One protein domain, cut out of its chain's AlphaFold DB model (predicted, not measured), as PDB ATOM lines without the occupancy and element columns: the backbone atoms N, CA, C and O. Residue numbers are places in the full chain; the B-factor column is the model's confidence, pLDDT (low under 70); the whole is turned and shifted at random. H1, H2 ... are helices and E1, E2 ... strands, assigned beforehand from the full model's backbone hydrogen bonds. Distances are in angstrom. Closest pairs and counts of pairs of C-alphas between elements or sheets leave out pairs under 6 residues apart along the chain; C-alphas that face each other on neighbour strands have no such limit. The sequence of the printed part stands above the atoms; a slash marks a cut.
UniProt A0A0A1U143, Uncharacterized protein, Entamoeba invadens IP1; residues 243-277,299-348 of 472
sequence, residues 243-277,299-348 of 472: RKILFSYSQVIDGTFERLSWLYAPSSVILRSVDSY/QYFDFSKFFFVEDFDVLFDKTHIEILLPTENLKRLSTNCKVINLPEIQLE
ATOM      1  N   ARG A 243     -14.940 -28.641  -5.286       67.81
ATOM      2  CA  ARG A 243     -14.647 -27.916  -4.032       67.81
ATOM      3  C   ARG A 243     -15.780 -27.008  -3.564       67.81
ATOM      4  O   ARG A 243     -15.884 -26.782  -2.367       67.81
ATOM      5  N   LYS A 244     -16.592 -26.492  -4.487       73.25
ATOM      6  CA  LYS A 244     -17.737 -25.640  -4.190       73.25
ATOM      7  C   LYS A 244     -18.922 -26.046  -5.053       73.25
ATOM      8  O   LYS A 244     -18.765 -26.136  -6.267       73.25
ATOM      9  N   ILE A 245     -20.082 -26.287  -4.445       75.81
ATOM     10  CA  ILE A 245     -21.318 -26.606  -5.171       75.81
ATOM     11  C   ILE A 245     -22.463 -25.738  -4.650       75.81
ATOM     12  O   ILE A 245     -22.617 -25.553  -3.444       75.81
ATOM     13  N   LEU A 246     -23.251 -25.202  -5.581       77.62
ATOM     14  CA  LEU A 246     -24.422 -24.375  -5.316       77.62
ATOM     15  C   LEU A 246     -25.699 -25.167  -5.615       77.62
ATOM     16  O   LEU A 246     -25.899 -25.621  -6.742       77.62
ATOM     17  N   PHE A 247     -26.567 -25.286  -4.616       80.25
ATOM     18  CA  PHE A 247     -27.851 -25.965  -4.709       80.25
ATOM     19  C   PHE A 247     -29.012 -25.000  -4.460       80.25
ATOM     20  O   PHE A 247     -28.915 -24.060  -3.665       80.25
ATOM     21  N   SER A 248     -30.131 -25.259  -5.127       81.00
ATOM     22  CA  SER A 248     -31.393 -24.578  -4.876       81.00
ATOM     23  C   SER A 248     -32.144 -25.203  -3.700       81.00
ATOM     24  O   SER A 248     -32.005 -26.385  -3.392       81.00
ATOM     25  N   TYR A 249     -33.029 -24.423  -3.086       80.94
ATOM     26  CA  TYR A 249     -33.953 -24.895  -2.056       80.94
ATOM     27  C   TYR A 249     -34.799 -26.101  -2.519       80.94
ATOM     28  O   TYR A 249     -34.974 -27.062  -1.770       80.94
ATOM     29  N   SER A 250     -35.244 -26.125  -3.782       79.62
ATOM     30  CA  SER A 250     -35.978 -27.268  -4.351       79.62
ATOM     31  C   SER A 250     -35.172 -28.572  -4.356       79.62
ATOM     32  O   SER A 250     -35.740 -29.635  -4.120       79.62
ATOM     33  N   GLN A 251     -33.850 -28.496  -4.539       78.88
ATOM     34  CA  GLN A 251     -32.957 -29.660  -4.497       78.88
ATOM     35  C   GLN A 251     -32.693 -30.180  -3.085       78.88
ATOM     36  O   GLN A 251     -32.277 -31.328  -2.913       78.88
ATOM     37  N   VAL A 252     -32.888 -29.333  -2.074       81.94
ATOM     38  CA  VAL A 252     -32.870 -29.766  -0.675       81.94
ATOM     39  C   VAL A 252     -34.133 -30.576  -0.389       81.94
ATOM     40  O   VAL A 252     -34.040 -31.665   0.170       81.94
ATOM     41  N   ILE A 253     -35.299 -30.094  -0.838       82.44
ATOM     42  CA  ILE A 253     -36.587 -30.776  -0.638       82.44
ATOM     43  C   ILE A 253     -36.640 -32.126  -1.356       82.44
ATOM     44  O   ILE A 253     -37.093 -33.110  -0.778       82.44
ATOM     45  N   ASP A 254     -36.197 -32.193  -2.613       81.12
ATOM     46  CA  ASP A 254     -36.298 -33.426  -3.405       81.12
ATOM     47  C   ASP A 254     -35.200 -34.471  -3.087       81.12
ATOM     48  O   ASP A 254     -35.161 -35.544  -3.696       81.12
ATOM     49  N   GLY A 255     -34.314 -34.181  -2.122       80.50
ATOM     50  CA  GLY A 255     -33.240 -35.070  -1.665       80.50
ATOM     51  C   GLY A 255     -32.040 -35.162  -2.611       80.50
ATOM     52  O   GLY A 255     -31.087 -35.901  -2.350       80.50
ATOM     53  N   THR A 256     -32.045 -34.415  -3.713       79.38
ATOM     54  CA  THR A 256     -30.933 -34.380  -4.665       79.38
ATOM     55  C   THR A 256     -29.649 -33.862  -4.032       79.38
ATOM     56  O   THR A 256     -28.571 -34.407  -4.293       79.38
ATOM     57  N   PHE A 257     -29.764 -32.819  -3.210       84.06
ATOM     58  CA  PHE A 257     -28.649 -32.219  -2.488       84.06
ATOM     59  C   PHE A 257     -27.836 -33.276  -1.728       84.06
ATOM     60  O   PHE A 257     -26.616 -33.340  -1.880       84.06
ATOM     61  N   GLU A 258     -28.511 -34.141  -0.966       84.25
ATOM     62  CA  GLU A 258     -27.858 -35.178  -0.169       84.25
ATOM     63  C   GLU A 258     -27.106 -36.166  -1.067       84.25
ATOM     64  O   GLU A 258     -25.920 -36.424  -0.859       84.25
ATOM     65  N   ARG A 259     -27.759 -36.655  -2.130       81.38
ATOM     66  CA  ARG A 259     -27.157 -37.612  -3.073       81.38
ATOM     67  C   ARG A 259     -25.900 -37.061  -3.743       81.38
ATOM     68  O   ARG A 259     -24.884 -37.751  -3.801       81.38
ATOM     69  N   LEU A 260     -25.964 -35.832  -4.257       78.44
ATOM     70  CA  LEU A 260     -24.834 -35.210  -4.951       78.44
ATOM     71  C   LEU A 260     -23.710 -34.830  -3.985       78.44
ATOM     72  O   LEU A 260     -22.539 -35.005  -4.321       78.44
ATOM     73  N   SER A 261     -24.045 -34.373  -2.780       79.81
ATOM     74  CA  SER A 261     -23.047 -34.051  -1.760       79.81
ATOM     75  C   SER A 261     -22.272 -35.294  -1.324       79.81
ATOM     76  O   SER A 261     -21.050 -35.235  -1.234       79.81
ATOM     77  N   TRP A 262     -22.926 -36.448  -1.163       80.62
ATOM     78  CA  TRP A 262     -22.228 -37.713  -0.898       80.62
ATOM     79  C   TRP A 262     -21.365 -38.188  -2.065       80.62
ATOM     80  O   TRP A 262     -20.266 -38.697  -1.850       80.62
ATOM     81  N   LEU A 263     -21.846 -38.024  -3.300       75.12
ATOM     82  CA  LEU A 263     -21.122 -38.471  -4.489       75.12
ATOM     83  C   LEU A 263     -19.828 -37.675  -4.719       75.12
ATOM     84  O   LEU A 263     -18.844 -38.234  -5.201       75.12
ATOM     85  N   TYR A 264     -19.835 -36.383  -4.388       74.31
ATOM     86  CA  TYR A 264     -18.758 -35.456  -4.741       74.31
ATOM     87  C   TYR A 264     -17.978 -34.874  -3.561       74.31
ATOM     88  O   TYR A 264     -16.949 -34.242  -3.808       74.31
ATOM     89  N   ALA A 265     -18.452 -35.068  -2.327       81.12
ATOM     90  CA  ALA A 265     -17.842 -34.601  -1.080       81.12
ATOM     91  C   ALA A 265     -17.277 -33.161  -1.163       81.12
ATOM     92  O   ALA A 265     -16.069 -32.962  -0.997       81.12
ATOM     93  N   PRO A 266     -18.109 -32.150  -1.492       82.12
ATOM     94  CA  PRO A 266     -17.646 -30.777  -1.664       82.12
ATOM     95  C   PRO A 266     -17.150 -30.154  -0.355       82.12
ATOM     96  O   PRO A 266     -17.835 -30.209   0.659       82.12
ATOM     97  N   SER A 267     -16.006 -29.466  -0.389       85.75
ATOM     98  CA  SER A 267     -15.499 -28.712   0.772       85.75
ATOM     99  C   SER A 267     -16.326 -27.461   1.100       85.75
ATOM    100  O   SER A 267     -16.264 -26.963   2.217       85.75
ATOM    101  N   SER A 268     -17.084 -26.935   0.135       85.50
ATOM    102  CA  SER A 268     -17.927 -25.751   0.280       85.50
ATOM    103  C   SER A 268     -19.297 -25.990  -0.349       85.50
ATOM    104  O   SER A 268     -19.403 -26.452  -1.489       85.50
ATOM    105  N   VAL A 269     -20.353 -25.655   0.386       87.69
ATOM    106  CA  VAL A 269     -21.741 -25.808  -0.052       87.69
ATOM    107  C   VAL A 269     -22.450 -24.471   0.069       87.69
ATOM    108  O   VAL A 269     -22.368 -23.812   1.100       87.69
ATOM    109  N   ILE A 270     -23.178 -24.089  -0.977       85.62
ATOM    110  CA  ILE A 270     -24.098 -22.955  -0.932       85.62
ATOM    111  C   ILE A 270     -25.508 -23.461  -1.214       85.62
ATOM    112  O   ILE A 270     -25.733 -24.108  -2.231       85.62
ATOM    113  N   LEU A 271     -26.458 -23.131  -0.347       87.56
ATOM    114  CA  LEU A 271     -27.887 -23.360  -0.520       87.56
ATOM    115  C   LEU A 271     -28.584 -22.011  -0.665       87.56
ATOM    116  O   LEU A 271     -28.417 -21.132   0.184       87.56
ATOM    117  N   ARG A 272     -29.360 -21.841  -1.739       82.81
ATOM    118  CA  ARG A 272     -30.152 -20.625  -1.969       82.81
ATOM    119  C   ARG A 272     -31.592 -20.932  -2.337       82.81
ATOM    120  O   ARG A 272     -31.853 -21.870  -3.089       82.81
ATOM    121  N   SER A 273     -32.528 -20.108  -1.880       72.38
ATOM    122  CA  SER A 273     -33.842 -20.011  -2.522       72.38
ATOM    123  C   SER A 273     -33.651 -19.409  -3.912       72.38
ATOM    124  O   SER A 273     -33.265 -18.253  -4.057       72.38
ATOM    125  N   VAL A 274     -33.827 -20.220  -4.954       55.03
ATOM    126  CA  VAL A 274     -33.726 -19.767  -6.349       55.03
ATOM    127  C   VAL A 274     -35.118 -19.349  -6.805       55.03
ATOM    128  O   VAL A 274     -35.666 -19.953  -7.710       55.03
ATOM    129  N   ASP A 275     -35.685 -18.338  -6.149       46.38
ATOM    130  CA  ASP A 275     -36.877 -17.634  -6.648       46.38
ATOM    131  C   ASP A 275     -36.580 -16.140  -6.901       46.38
ATOM    132  O   ASP A 275     -37.419 -15.409  -7.411       46.38
ATOM    133  N   SER A 276     -35.352 -15.679  -6.620       34.09
ATOM    134  CA  SER A 276     -34.937 -14.273  -6.766       34.09
ATOM    135  C   SER A 276     -33.854 -14.021  -7.821       34.09
ATOM    136  O   SER A 276     -33.448 -12.875  -8.025       34.09
ATOM    137  N   TYR A 277     -33.461 -15.035  -8.602       32.38
ATOM    138  CA  TYR A 277     -33.081 -14.747  -9.985       32.38
ATOM    139  C   TYR A 277     -34.383 -14.563 -10.755       32.38
ATOM    140  O   TYR A 277     -34.830 -15.464 -11.461       32.38
ATOM    141  N   GLN A 299     -40.090 -25.586   9.068       87.62
ATOM    142  CA  GLN A 299     -39.419 -26.626   8.301       87.62
ATOM    143  C   GLN A 299     -38.060 -26.933   8.914       87.62
ATOM    144  O   GLN A 299     -37.334 -26.023   9.309       87.62
ATOM    145  N   TYR A 300     -37.714 -28.214   8.956       90.06
ATOM    146  CA  TYR A 300     -36.485 -28.706   9.560       90.06
ATOM    147  C   TYR A 300     -35.616 -29.409   8.515       90.06
ATOM    148  O   TYR A 300     -36.097 -30.308   7.821       90.06
ATOM    149  N   PHE A 301     -34.339 -29.033   8.436       91.38
ATOM    150  CA  PHE A 301     -33.343 -29.713   7.608       91.38
ATOM    151  C   PHE A 301     -32.167 -30.214   8.448       91.38
ATOM    152  O   PHE A 301     -31.515 -29.447   9.158       91.38
ATOM    153  N   ASP A 302     -31.872 -31.508   8.332       92.31
ATOM    154  CA  ASP A 302     -30.735 -32.140   8.995       92.31
ATOM    155  C   ASP A 302     -29.543 -32.253   8.042       92.31
ATOM    156  O   ASP A 302     -29.530 -33.064   7.113       92.31
ATOM    157  N   PHE A 303     -28.521 -31.444   8.301       92.62
ATOM    158  CA  PHE A 303     -27.244 -31.459   7.604       92.62
ATOM    159  C   PHE A 303     -26.098 -31.987   8.484       92.62
ATOM    160  O   PHE A 303     -24.936 -31.907   8.091       92.62
ATOM    161  N   SER A 304     -26.388 -32.566   9.653       90.88
ATOM    162  CA  SER A 304     -25.373 -33.012  10.623       90.88
ATOM    163  C   SER A 304     -24.385 -34.045  10.069       90.88
ATOM    164  O   SER A 304     -23.261 -34.150  10.552       90.88
ATOM    165  N   LYS A 305     -24.778 -34.790   9.030       88.31
ATOM    166  CA  LYS A 305     -23.990 -35.881   8.437       88.31
ATOM    167  C   LYS A 305     -22.929 -35.423   7.426       88.31
ATOM    168  O   LYS A 305     -22.147 -36.252   6.960       88.31
ATOM    169  N   PHE A 306     -22.881 -34.140   7.062       86.69
ATOM    170  CA  PHE A 306     -21.976 -33.619   6.027       86.69
ATOM    171  C   PHE A 306     -20.600 -33.207   6.587       86.69
ATOM    172  O   PHE A 306     -20.171 -32.066   6.446       86.69
ATOM    173  N   PHE A 307     -19.873 -34.152   7.194       84.56
ATOM    174  CA  PHE A 307     -18.591 -33.906   7.887       84.56
ATOM    175  C   PHE A 307     -17.429 -33.442   6.990       84.56
ATOM    176  O   PHE A 307     -16.370 -33.081   7.496       84.56
ATOM    177  N   PHE A 308     -17.581 -33.504   5.668       83.88
ATOM    178  CA  PHE A 308     -16.564 -33.081   4.702       83.88
ATOM    179  C   PHE A 308     -16.663 -31.591   4.325       83.88
ATOM    180  O   PHE A 308     -15.800 -31.095   3.601       83.88
ATOM    181  N   VAL A 309     -17.712 -30.890   4.771       86.81
ATOM    182  CA  VAL A 309     -17.962 -29.481   4.439       86.81
ATOM    183  C   VAL A 309     -17.233 -28.576   5.431       86.81
ATOM    184  O   VAL A 309     -17.462 -28.654   6.635       86.81
ATOM    185  N   GLU A 310     -16.376 -27.693   4.917       91.50
ATOM    186  CA  GLU A 310     -15.659 -26.680   5.701       91.50
ATOM    187  C   GLU A 310     -16.344 -25.305   5.655       91.50
ATOM    188  O   GLU A 310     -16.326 -24.580   6.649       91.50
ATOM    189  N   ASP A 311     -16.956 -24.947   4.521       91.06
ATOM    190  CA  ASP A 311     -17.677 -23.682   4.326       91.06
ATOM    191  C   ASP A 311     -19.137 -23.960   3.935       91.06
ATOM    192  O   ASP A 311     -19.393 -24.636   2.933       91.06
ATOM    193  N   PHE A 312     -20.099 -23.408   4.671       93.06
ATOM    194  CA  PHE A 312     -21.519 -23.660   4.425       93.06
ATOM    195  C   PHE A 312     -22.323 -22.357   4.409       93.06
ATOM    196  O   PHE A 312     -22.452 -21.682   5.427       93.06
ATOM    197  N   ASP A 313     -22.899 -22.018   3.260       90.94
ATOM    198  CA  ASP A 313     -23.789 -20.869   3.117       90.94
ATOM    199  C   ASP A 313     -25.232 -21.374   2.962       90.94
ATOM    200  O   ASP A 313     -25.529 -22.103   2.019       90.94
ATOM    201  N   VAL A 314     -26.143 -20.995   3.859       91.06
ATOM    202  CA  VAL A 314     -27.556 -21.408   3.843       91.06
ATOM    203  C   VAL A 314     -28.453 -20.178   3.895       91.06
ATOM    204  O   VAL A 314     -28.703 -19.625   4.967       91.06
ATOM    205  N   LEU A 315     -28.931 -19.747   2.728       88.44
ATOM    206  CA  LEU A 315     -29.705 -18.519   2.556       88.44
ATOM    207  C   LEU A 315     -31.064 -18.832   1.923       88.44
ATOM    208  O   LEU A 315     -31.161 -19.046   0.715       88.44
ATOM    209  N   PHE A 316     -32.121 -18.842   2.728       85.62
ATOM    210  CA  PHE A 316     -33.475 -19.134   2.258       85.62
ATOM    211  C   PHE A 316     -34.410 -17.943   2.432       85.62
ATOM    212  O   PHE A 316     -34.392 -17.285   3.462       85.62
ATOM    213  N   ASP A 317     -35.291 -17.693   1.470       78.44
ATOM    214  CA  ASP A 317     -36.227 -16.559   1.542       78.44
ATOM    215  C   ASP A 317     -37.337 -16.771   2.596       78.44
ATOM    216  O   ASP A 317     -38.063 -15.844   2.953       78.44
ATOM    217  N   LYS A 318     -37.455 -17.990   3.139       71.88
ATOM    218  CA  LYS A 318     -38.453 -18.363   4.149       71.88
ATOM    219  C   LYS A 318     -37.958 -18.078   5.567       71.88
ATOM    220  O   LYS A 318     -36.840 -18.419   5.934       71.88
ATOM    221  N   THR A 319     -38.846 -17.539   6.396       68.19
ATOM    222  CA  THR A 319     -38.559 -17.093   7.772       68.19
ATOM    223  C   THR A 319     -38.635 -18.194   8.833       68.19
ATOM    224  O   THR A 319     -38.187 -17.986   9.957       68.19
ATOM    225  N   HIS A 320     -39.196 -19.361   8.506       82.81
ATOM    226  CA  HIS A 320     -39.455 -20.453   9.455       82.81
ATOM    227  C   HIS A 320     -38.704 -21.730   9.069       82.81
ATOM    228  O   HIS A 320     -39.308 -22.787   8.885       82.81
ATOM    229  N   ILE A 321     -37.384 -21.614   8.906       88.75
ATOM    230  CA  ILE A 321     -36.502 -22.752   8.647       88.75
ATOM    231  C   ILE A 321     -35.520 -22.916   9.802       88.75
ATOM    232  O   ILE A 321     -34.812 -21.981  10.184       88.75
ATOM    233  N   GLU A 322     -35.471 -24.139  10.316       92.50
ATOM    234  CA  GLU A 322     -34.494 -24.605  11.283       92.50
ATOM    235  C   GLU A 322     -33.542 -25.603  10.626       92.50
ATOM    236  O   GLU A 322     -33.958 -26.496   9.883       92.50
ATOM    237  N   ILE A 323     -32.250 -25.452  10.905       94.12
ATOM    238  CA  ILE A 323     -31.205 -26.319  10.372       94.12
ATOM    239  C   ILE A 323     -30.365 -26.915  11.499       94.12
ATOM    240  O   ILE A 323     -30.025 -26.237  12.475       94.12
ATOM    241  N   LEU A 324     -30.016 -28.190  11.348       94.88
ATOM    242  CA  LEU A 324     -29.020 -28.876  12.165       94.88
ATOM    243  C   LEU A 324     -27.744 -29.041  11.335       94.88
ATOM    244  O   LEU A 324     -27.797 -29.601  10.244       94.88
ATOM    245  N   LEU A 325     -26.608 -28.548  11.824       94.81
ATOM    246  CA  LEU A 325     -25.347 -28.525  11.071       94.81
ATOM    247  C   LEU A 325     -24.310 -29.511  11.634       94.81
ATOM    248  O   LEU A 325     -24.441 -29.947  12.780       94.81
ATOM    249  N   PRO A 326     -23.268 -29.877  10.863       91.44
ATOM    250  CA  PRO A 326     -22.145 -30.654  11.382       91.44
ATOM    251  C   PRO A 326     -21.447 -29.916  12.530       91.44
ATOM    252  O   PRO A 326     -21.205 -28.713  12.446       91.44
ATOM    253  N   THR A 327     -21.090 -30.637  13.592       89.94
ATOM    254  CA  THR A 327     -20.391 -30.062  14.756       89.94
ATOM    255  C   THR A 327     -18.877 -29.961  14.558       89.94
ATOM    256  O   THR A 327     -18.220 -29.153  15.214       89.94
ATOM    257  N   GLU A 328     -18.320 -30.767  13.651       86.06
ATOM    258  CA  GLU A 328     -16.889 -30.845  13.345       86.06
ATOM    259  C   GLU A 328     -16.603 -30.397  11.904       86.06
ATOM    260  O   GLU A 328     -17.473 -30.472  11.037       86.06
ATOM    261  N   ASN A 329     -15.367 -29.953  11.649       87.75
ATOM    262  CA  ASN A 329     -14.824 -29.492  10.356       87.75
ATOM    263  C   ASN A 329     -15.448 -28.227   9.743       87.75
ATOM    264  O   ASN A 329     -14.784 -27.595   8.919       87.75
ATOM    265  N   LEU A 330     -16.650 -27.818  10.158       93.00
ATOM    266  CA  LEU A 330     -17.299 -26.599   9.681       93.00
ATOM    267  C   LEU A 330     -16.594 -25.348  10.229       93.00
ATOM    268  O   LEU A 330     -16.762 -24.988  11.389       93.00
ATOM    269  N   LYS A 331     -15.823 -24.660   9.383       94.19
ATOM    270  CA  LYS A 331     -15.041 -23.465   9.743       94.19
ATOM    271  C   LYS A 331     -15.817 -22.173   9.537       94.19
ATOM    272  O   LYS A 331     -15.666 -21.247  10.338       94.19
ATOM    273  N   ARG A 332     -16.637 -22.101   8.482       95.56
ATOM    274  CA  ARG A 332     -17.397 -20.902   8.110       95.56
ATOM    275  C   ARG A 332     -18.866 -21.212   7.871       95.56
ATOM    276  O   ARG A 332     -19.194 -22.170   7.175       95.56
ATOM    277  N   LEU A 333     -19.725 -20.341   8.385       96.25
ATOM    278  CA  LEU A 333     -21.164 -20.392   8.183       96.25
ATOM    279  C   LEU A 333     -21.684 -19.007   7.806       96.25
ATOM    280  O   LEU A 333     -21.429 -18.048   8.531       96.25
ATOM    281  N   SER A 334     -22.441 -18.919   6.714       94.50
ATOM    282  CA  SER A 334     -23.276 -17.757   6.397       94.50
ATOM    283  C   SER A 334     -24.733 -18.195   6.343       94.50
ATOM    284  O   SER A 334     -25.078 -19.080   5.563       94.50
ATOM    285  N   THR A 335     -25.611 -17.649   7.187       93.69
ATOM    286  CA  THR A 335     -27.010 -18.092   7.196       93.69
ATOM    287  C   THR A 335     -28.016 -17.040   7.631       93.69
ATOM    288  O   THR A 335     -27.713 -16.119   8.386       93.69
ATOM    289  N   ASN A 336     -29.250 -17.186   7.161       91.25
ATOM    290  CA  ASN A 336     -30.411 -16.469   7.680       91.25
ATOM    291  C   ASN A 336     -31.449 -17.384   8.353       91.25
ATOM    292  O   ASN A 336     -32.564 -16.951   8.640       91.25
ATOM    293  N   CYS A 337     -31.095 -18.652   8.559       91.38
ATOM    294  CA  CYS A 337     -31.939 -19.662   9.180       91.38
ATOM    295  C   CYS A 337     -31.584 -19.820  10.660       91.38
ATOM    296  O   CYS A 337     -30.467 -19.512  11.085       91.38
ATOM    297  N   LYS A 338     -32.520 -20.360  11.441       92.94
ATOM    298  CA  LYS A 338     -32.251 -20.732  12.830       92.94
ATOM    299  C   LYS A 338     -31.389 -21.991  12.864       92.94
ATOM    300  O   LYS A 338     -31.740 -23.001  12.259       92.94
ATOM    301  N   VAL A 339     -30.274 -21.941  13.587       94.62
ATOM    302  CA  VAL A 339     -29.327 -23.059  13.701       94.62
ATOM    303  C   VAL A 339     -29.482 -23.699  15.073       94.62
ATOM    304  O   VAL A 339     -29.114 -23.108  16.085       94.62
ATOM    305  N   ILE A 340     -30.022 -24.916  15.111       94.12
ATOM    306  CA  ILE A 340     -30.440 -25.566  16.364       94.12
ATOM    307  C   ILE A 340     -29.251 -25.836  17.288       94.12
ATOM    308  O   ILE A 340     -29.325 -25.582  18.487       94.12
ATOM    309  N   ASN A 341     -28.148 -26.327  16.728       95.31
ATOM    310  CA  ASN A 341     -26.950 -26.702  17.471       95.31
ATOM    311  C   ASN A 341     -25.834 -25.651  17.384       95.31
ATOM    312  O   ASN A 341     -24.674 -25.995  17.583       95.31
ATOM    313  N   LEU A 342     -26.159 -24.379  17.105       94.94
ATOM    314  CA  LEU A 342     -25.164 -23.319  16.884       94.94
ATOM    315  C   LEU A 342     -24.028 -23.299  17.925       94.94
ATOM    316  O   LEU A 342     -22.878 -23.246  17.506       94.94
ATOM    317  N   PRO A 343     -24.280 -23.396  19.248       93.88
ATOM    318  CA  PRO A 343     -23.213 -23.318  20.253       93.88
ATOM    319  C   PRO A 343     -22.254 -24.516  20.258       93.88
ATOM    320  O   PRO A 343     -21.155 -24.410  20.796       93.88
ATOM    321  N   GLU A 344     -22.678 -25.654  19.705       94.88
ATOM    322  CA  GLU A 344     -21.933 -26.920  19.701       94.88
ATOM    323  C   GLU A 344     -20.959 -27.021  18.515       94.88
ATOM    324  O   GLU A 344     -20.077 -27.880  18.505       94.88
ATOM    325  N   ILE A 345     -21.106 -26.149  17.515       94.12
ATOM    326  CA  ILE A 345     -20.326 -26.172  16.275       94.12
ATOM    327  C   ILE A 345     -18.940 -25.562  16.509       94.12
ATOM    328  O   ILE A 345     -18.822 -24.458  17.036       94.12
ATOM    329  N   GLN A 346     -17.880 -26.228  16.041       92.31
ATOM    330  CA  GLN A 346     -16.514 -25.686  16.054       92.31
ATOM    331  C   GLN A 346     -16.271 -24.676  14.922       92.31
ATOM    332  O   GLN A 346     -15.489 -24.918  14.008       92.31
ATOM    333  N   LEU A 347     -16.938 -23.526  15.002       94.94
ATOM    334  CA  LEU A 347     -16.919 -22.497  13.966       94.94
ATOM    335  C   LEU A 347     -15.839 -21.435  14.216       94.94
ATOM    336  O   LEU A 347     -15.688 -20.964  15.346       94.94
ATOM    337  N   GLU A 348     -15.127 -21.010  13.170       96.12
ATOM    338  CA  GLU A 348     -14.178 -19.886  13.231       96.12
ATOM    339  C   GLU A 348     -14.822 -18.570  12.775       96.12
ATOM    340  O   GLU A 348     -14.528 -17.518  13.348       96.12
TER     341      GLU A 348
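This is residues 243 to 277 and 299 to 348 of the 472 residues of an uncharacterized protein of Entamoeba invadens IP1 (UniProt A0A0A1U143). The chain is wound in stacked turns, in which strands E1, E2, E4 and E6 lie side by side as a nearly flat wall. The returning stretches lie over one face of it: H2 between E1 and E2, E3 before E4, E5 before E6, and residues 338 to 339 beside E5; H1, which follows E1 directly, only grazes the wall. The printed part has 85 residues with two named helices and six named strands, in the order E1 H1 H2 E2 E3 E4 E5 E6; the sheets E1 E2 E4 E6 and E3 E5 are each parallel. The class is mixed, helices and strands, with 41 residues in named elements, under half. The whole is compact, with a radius of gyration of the C-alphas of 11.8 A and spans of 31 by 28 by 19 A.

In the larger sheet, inner strands E2, residues 268 to 272, and E4, residues 311 to 315, are parallel at 1 degree, with N 271 and O 313 2.7 A apart. Edge strand E1, residues 244 to 248, is parallel to E2, with N 247 and O 270 2.8 A apart. Edge strand E6, residues 332 to 335, is parallel to E4, with N 314 and O 334 2.8 A apart. H2, residues 256 to 264, is on this sheet at a height of 10.3 A, over E1 and along the strands, at 8 degrees to E1 on the local plane; its closest C-alpha pair with E1 is Phe 247 and Phe 257, 6.7 A. H1, residues 249 to 253, only grazes the sheet. E1, H1, H2 and E2 form a strand-helix-strand unit, two parallel neighbour strands with helices between, and its crossover is right-handed. E3, residues 299 to 302, and E5, residues 321 to 324, are parallel neighbours, with N 322 and O 299 2.8 A apart. Residues 322 to 323 of E5 also pair, parallel, with residues 338 to 339. H2 and E3 are apart. In H1 and H2 every O i to N i+4 pair is within hydrogen-bond range.

E1 begins at C-alpha 244, (-17.737, -25.640, -4.190), and is 13.7 A long; E2 is 13.4 A and E4 13.2 A. H2 is 12.2 A and H1 6.6 A. E3 and E5 are each 10.3 A. E6 is 10.1 A and ends at C-alpha 335, (-27.010, -18.092, 7.196).

The C-alphas farthest apart, of Tyr 277 and Glu 344, are 34.0 A apart. Residues 278 to 298 are not printed; the gap from C-alpha 277 to C-alpha 299 is 22.7 A. Of the links that are printed whole, none is long. Residues 336 to 348 hold no named element. The mean pLDDT of the printed part is 84.4, with residues 243, 274 to 277 and 319 under 70.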